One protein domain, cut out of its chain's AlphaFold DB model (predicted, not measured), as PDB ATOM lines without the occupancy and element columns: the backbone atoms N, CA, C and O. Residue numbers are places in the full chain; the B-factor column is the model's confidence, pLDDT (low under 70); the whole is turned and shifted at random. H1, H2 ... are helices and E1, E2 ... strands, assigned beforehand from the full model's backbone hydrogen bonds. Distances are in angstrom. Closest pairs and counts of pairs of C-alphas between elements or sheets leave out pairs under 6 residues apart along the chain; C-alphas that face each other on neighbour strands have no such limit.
ATOM      1  N   LEU A  15      53.123 -26.721 -30.788       53.12
ATOM      2  CA  LEU A  15      52.054 -27.573 -31.332       53.12
ATOM      3  C   LEU A  15      51.694 -28.775 -30.439       53.12
ATOM      4  O   LEU A  15      50.617 -29.343 -30.595       53.12
ATOM      5  N   LYS A  16      52.560 -29.166 -29.493       56.34
ATOM      6  CA  LYS A  16      52.317 -30.284 -28.559       56.34
ATOM      7  C   LYS A  16      51.617 -29.878 -27.265       56.34
ATOM      8  O   LYS A  16      51.363 -30.743 -26.431       56.34
ATOM      9  N   ALA A  17      51.302 -28.596 -27.080       77.25
ATOM     10  CA  ALA A  17      50.554 -28.112 -25.929       77.25
ATOM     11  C   ALA A  17      49.140 -27.694 -26.372       77.25
ATOM     12  O   ALA A  17      48.941 -26.530 -26.725       77.25
ATOM     13  N   PRO A  18      48.134 -28.596 -26.319       83.00
ATOM     14  CA  PRO A  18      46.782 -28.305 -26.800       83.00
ATOM     15  C   PRO A  18      46.193 -27.019 -26.212       83.00
ATOM     16  O   PRO A  18      45.573 -26.239 -26.920       83.00
ATOM     17  N   LYS A  19      46.476 -26.739 -24.932       86.25
ATOM     18  CA  LYS A  19      46.018 -25.521 -24.247       86.25
ATOM     19  C   LYS A  19      46.599 -24.232 -24.835       86.25
ATOM     20  O   LYS A  19      45.873 -23.250 -24.939       86.25
ATOM     21  N   ALA A  20      47.884 -24.225 -25.195       84.69
ATOM     22  CA  ALA A  20      48.522 -23.051 -25.790       84.69
ATOM     23  C   ALA A  20      47.964 -22.796 -27.196       84.69
ATOM     24  O   ALA A  20      47.645 -21.663 -27.550       84.69
ATOM     25  N   LEU A  21      47.756 -23.870 -27.963       89.44
ATOM     26  CA  LEU A  21      47.145 -23.789 -29.284       89.44
ATOM     27  C   LEU A  21      45.698 -23.273 -29.210       89.44
ATOM     28  O   LEU A  21      45.298 -22.411 -29.988       89.44
ATOM     29  N   ASP A  22      44.927 -23.729 -28.224       92.38
ATOM     30  CA  ASP A  22      43.564 -23.247 -27.991       92.38
ATOM     31  C   ASP A  22      43.522 -21.769 -27.598       92.38
ATOM     32  O   ASP A  22      42.633 -21.044 -28.038       92.38
ATOM     33  N   GLN A  23      44.469 -21.304 -26.779       90.56
ATOM     34  CA  GLN A  23      44.591 -19.886 -26.430       90.56
ATOM     35  C   GLN A  23      44.902 -19.037 -27.663       90.56
ATOM     36  O   GLN A  23      44.235 -18.026 -27.882       90.56
ATOM     37  N   PHE A  24      45.838 -19.491 -28.500       92.12
ATOM     38  CA  PHE A  24      46.165 -18.830 -29.757       92.12
ATOM     39  C   PHE A  24      44.928 -18.653 -30.642       92.12
ATOM     40  O   PHE A  24      44.646 -17.543 -31.091       92.12
ATOM     41  N   TYR A  25      44.150 -19.715 -30.853       92.69
ATOM     42  CA  TYR A  25      42.977 -19.647 -31.722       92.69
ATOM     43  C   TYR A  25      41.799 -18.887 -31.111       92.69
ATOM     44  O   TYR A  25      41.064 -18.231 -31.842       92.69
ATOM     45  N   LYS A  26      41.633 -18.914 -29.784       92.38
ATOM     46  CA  LYS A  26      40.623 -18.097 -29.090       92.38
ATOM     47  C   LYS A  26      40.892 -16.598 -29.224       92.38
ATOM     48  O   LYS A  26      39.942 -15.827 -29.310       92.38
ATOM     49  N   ALA A  27      42.162 -16.194 -29.223       92.75
ATOM     50  CA  ALA A  27      42.575 -14.796 -29.338       92.75
ATOM     51  C   ALA A  27      42.875 -14.352 -30.782       92.75
ATOM     52  O   ALA A  27      43.205 -13.184 -30.997       92.75
ATOM     53  N   LEU A  28      42.782 -15.263 -31.760       93.19
ATOM     54  CA  LEU A  28      42.984 -14.949 -33.171       93.19
ATOM     55  C   LEU A  28      41.924 -13.945 -33.637       93.19
ATOM     56  O   LEU A  28      40.738 -14.126 -33.367       93.19
ATOM     57  N   ARG A  29      42.359 -12.903 -34.343       92.69
ATOM     58  CA  ARG A  29      41.523 -11.817 -34.871       92.69
ATOM     59  C   ARG A  29      42.203 -11.137 -36.071       92.69
ATOM     60  O   ARG A  29      43.402 -11.362 -36.273       92.69
ATOM     61  N   PRO A  30      41.492 -10.326 -36.878       92.25
ATOM     62  CA  PRO A  30      42.132  -9.450 -37.862       92.25
ATOM     63  C   PRO A  30      43.247  -8.607 -37.234       92.25
ATOM     64  O   PRO A  30      43.127  -8.184 -36.083       92.25
ATOM     65  N   ASN A  31      44.328  -8.367 -37.975       92.06
ATOM     66  CA  ASN A  31      45.354  -7.420 -37.551       92.06
ATOM     67  C   ASN A  31      44.820  -5.996 -37.742       92.06
ATOM     68  O   ASN A  31      44.740  -5.496 -38.860       92.06
ATOM     69  N   ASP A  32      44.440  -5.374 -36.631       89.31
ATOM     70  CA  ASP A  32      43.982  -3.989 -36.544       89.31
ATOM     71  C   ASP A  32      45.097  -3.026 -36.104       89.31
ATOM     72  O   ASP A  32      44.846  -1.846 -35.865       89.31
ATOM     73  N   SER A  33      46.332  -3.517 -35.979       87.44
ATOM     74  CA  SER A  33      47.470  -2.718 -35.540       87.44
ATOM     75  C   SER A  33      48.233  -2.104 -36.714       87.44
ATOM     76  O   SER A  33      48.295  -2.659 -37.807       87.44
ATOM     77  N   GLU A  34      48.914  -0.987 -36.459       89.88
ATOM     78  CA  GLU A  34      49.839  -0.367 -37.422       89.88
ATOM     79  C   GLU A  34      51.170  -1.135 -37.553       89.88
ATOM     80  O   GLU A  34      52.065  -0.732 -38.295       89.88
ATOM     81  N   ARG A  35      51.337  -2.238 -36.812       87.19
ATOM     82  CA  ARG A  35      52.550  -3.059 -36.819       87.19
ATOM     83  C   ARG A  35      52.342  -4.280 -37.701       87.19
ATOM     84  O   ARG A  35      51.309  -4.942 -37.618       87.19
ATOM     85  N   HIS A  36      53.369  -4.611 -38.480       88.38
ATOM     86  CA  HIS A  36      53.419  -5.837 -39.282       88.38
ATOM     87  C   HIS A  36      52.168  -5.994 -40.159       88.38
ATOM     88  O   HIS A  36      51.458  -6.999 -40.109       88.38
ATOM     89  N   THR A  37      51.856  -4.942 -40.918       91.19
ATOM     90  CA  THR A  37      50.655  -4.836 -41.759       91.19
ATOM     91  C   THR A  37      50.633  -5.869 -42.890       91.19
ATOM     92  O   THR A  37      49.580  -6.170 -43.446       91.19
ATOM     93  N   GLU A  38      51.777  -6.481 -43.190       90.50
ATOM     94  CA  GLU A  38      51.935  -7.624 -44.084       90.50
ATOM     95  C   GLU A  38      51.323  -8.936 -43.543       90.50
ATOM     96  O   GLU A  38      51.154  -9.894 -44.313       90.50
ATOM     97  N   TYR A  39      50.950  -8.973 -42.256       91.38
ATOM     98  CA  TYR A  39      50.215 -10.066 -41.615       91.38
ATOM     99  C   TYR A  39      48.749  -9.668 -41.415       91.38
ATOM    100  O   TYR A  39      48.464  -8.772 -40.619       91.38
ATOM    101  N   PRO A  40      47.800 -10.341 -42.087       90.69
ATOM    102  CA  PRO A  40      46.384  -9.982 -42.024       90.69
ATOM    103  C   PRO A  40      45.710 -10.327 -40.689       90.69
ATOM    104  O   PRO A  40      44.615  -9.837 -40.419       90.69
ATOM    105  N   PHE A  41      46.331 -11.163 -39.854       91.38
ATOM    106  CA  PHE A  41      45.768 -11.592 -38.577       91.38
ATOM    107  C   PHE A  41      46.778 -11.439 -37.447       91.38
ATOM    108  O   PHE A  41      47.991 -11.398 -37.659       91.38
ATOM    109  N   MET A  42      46.269 -11.408 -36.224       92.94
ATOM    110  CA  MET A  42      47.074 -11.441 -35.013       92.94
ATOM    111  C   MET A  42      46.394 -12.279 -33.932       92.94
ATOM    112  O   MET A  42      45.179 -12.457 -33.941       92.94
ATOM    113  N   SER A  43      47.174 -12.765 -32.975       92.31
ATOM    114  CA  SER A  43      46.677 -13.416 -31.766       92.31
ATOM    115  C   SER A  43      47.442 -12.915 -30.546       92.31
ATOM    116  O   SER A  43      48.669 -13.033 -30.480       92.31
ATOM    117  N   ALA A  44      46.718 -12.337 -29.586       89.94
ATOM    118  CA  ALA A  44      47.276 -11.849 -28.329       89.94
ATOM    119  C   ALA A  44      47.314 -12.991 -27.300       89.94
ATOM    120  O   ALA A  44      46.338 -13.262 -26.602       89.94
ATOM    121  N   CYS A  45      48.450 -13.679 -27.215       84.56
ATOM    122  CA  CYS A  45      48.680 -14.844 -26.356       84.56
ATOM    123  C   CYS A  45      49.232 -14.450 -24.975       84.56
ATOM    124  O   CYS A  45      50.151 -15.074 -24.455       84.56
ATOM    125  N   GLY A  46      48.666 -13.407 -24.366       79.75
ATOM    126  CA  GLY A  46      49.094 -12.864 -23.076       79.75
ATOM    127  C   GLY A  46      49.418 -11.367 -23.143       79.75
ATOM    128  O   GLY A  46      49.359 -10.774 -24.218       79.75
ATOM    129  N   PRO A  47      49.763 -10.729 -22.008       79.50
ATOM    130  CA  PRO A  47      49.905  -9.269 -21.931       79.50
ATOM    131  C   PRO A  47      51.008  -8.672 -22.816       79.50
ATOM    132  O   PRO A  47      50.921  -7.511 -23.200       79.50
ATOM    133  N   TRP A  48      52.043  -9.454 -23.136       84.31
ATOM    134  CA  TRP A  48      53.230  -8.989 -23.867       84.31
ATOM    135  C   TRP A  48      53.585  -9.875 -25.065       84.31
ATOM    136  O   TRP A  48      54.636  -9.690 -25.678       84.31
ATOM    137  N   GLU A  49      52.732 -10.845 -25.397       87.25
ATOM    138  CA  GLU A  49      52.982 -11.811 -26.461       87.25
ATOM    139  C   GLU A  49      51.913 -11.693 -27.546       87.25
ATOM    140  O   GLU A  49      50.787 -12.166 -27.402       87.25
ATOM    141  N   THR A  50      52.295 -11.068 -28.656       89.12
ATOM    142  CA  THR A  50      51.474 -10.986 -29.861       89.12
ATOM    143  C   THR A  50      52.121 -11.799 -30.965       89.12
ATOM    144  O   THR A  50      53.276 -11.563 -31.332       89.12
ATOM    145  N   ASN A  51      51.344 -12.718 -31.521       91.06
ATOM    146  CA  ASN A  51      51.686 -13.449 -32.727       91.06
ATOM    147  C   ASN A  51      51.033 -12.752 -33.922       91.06
ATOM    148  O   ASN A  51      49.817 -12.573 -33.922       91.06
ATOM    149  N   PHE A  52      51.820 -12.365 -34.924       91.44
ATOM    150  CA  PHE A  52      51.326 -11.867 -36.211       91.44
ATOM    151  C   PHE A  52      51.259 -13.038 -37.188       91.44
ATOM    152  O   PHE A  52      52.177 -13.853 -37.250       91.44
ATOM    153  N   VAL A  53      50.132 -13.186 -37.879       90.31
ATOM    154  CA  VAL A  53      49.752 -14.441 -38.529       90.31
ATOM    155  C   VAL A  53      49.407 -14.192 -39.989       90.31
ATOM    156  O   VAL A  53      48.538 -13.389 -40.332       90.31
ATOM    157  N   LYS A  54      50.070 -14.954 -40.854       88.50
ATOM    158  CA  LYS A  54      49.814 -15.029 -42.288       88.50
ATOM    159  C   LYS A  54      49.670 -16.494 -42.664       88.50
ATOM    160  O   LYS A  54      50.450 -17.333 -42.226       88.50
TER     161      LYS A  54
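This is residues 15 to 54 of the 167 residues of the protein "Hypothetical protein" of Tetraselmis chuii (UniProt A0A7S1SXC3). A small sheet of three short antiparallel strands has one helix, H1, standing up from it, and H1 leads directly into the edge strand E1. Along the longest axis, H1 lies toward one end, the sheet comes between, and the loop of residues 31 to 40, which joins E1 to E2, lies toward the other end. The printed part has 40 residues with one named helix and three named strands, in the order H1, E1, E2, E3 along the chain; the sheet's order is E1, E2, E3, and the class is mixed, helices and strands. The whole is only just compact, close to loose, with a radius of gyration of the C-alphas of 10.3 A and spans of 30 by 20 by 13 A.

Begin at the inner strand E2, residues 41 to 44. Beside it is the edge strand E1, residues 28 to 30, antiparallel at 135 degrees between their directions; look for N 29 and O 42, within hydrogen-bond range at 2.9 A. Beside E2 is also the other edge strand, E3, residues 50 to 53, antiparallel at 158 degrees, where N 43 and O 51 are 2.8 A apart and N 53 and O 41 also 2.8 A. E1 and E2 form a hairpin, and so do E2 and E3; together the three make a meander, each strand the antiparallel neighbour of the one before. Now turn to H1, residues 18 to 27, which is on the sheet at a height over the sheet of 8.3 A and stands up from it, its line rising 74 degrees out of the local plane. It lies only just over E2, with 3 of its 10 C-alphas falling on that strand. The closest C-alphas of H1 and E2 are those of Ala 27 and Ser 43, 5.0 A apart. With H1 on one face of the sheet there are two layers, one of helix and one of strands. In H1 every O i to N i+4 pair is within hydrogen-bond range.

Find C-alpha 41 at (45.768, -11.592, -38.577); from there E2 runs 10.4 A to C-alpha 44. E3 covers 9.5 A and ends at C-alpha 53, at (49.752, -14.441, -38.529). E1 covers 7.3 A from C-alpha 28 to C-alpha 30. For H1, start at C-alpha 18, at (46.782, -28.305, -26.800), and go 14.4 A to C-alpha 27.

The two C-alphas farthest apart are those of Lys 16 and Glu 34, 31.3 A. The printed part has no cut. The links from H1 to E1 and from E2 to E3 are tight, and the link from E1 to E2, with 10 residues, is short. The mean pLDDT of the printed part is 87.3, and residues 15 to 16 are under 70.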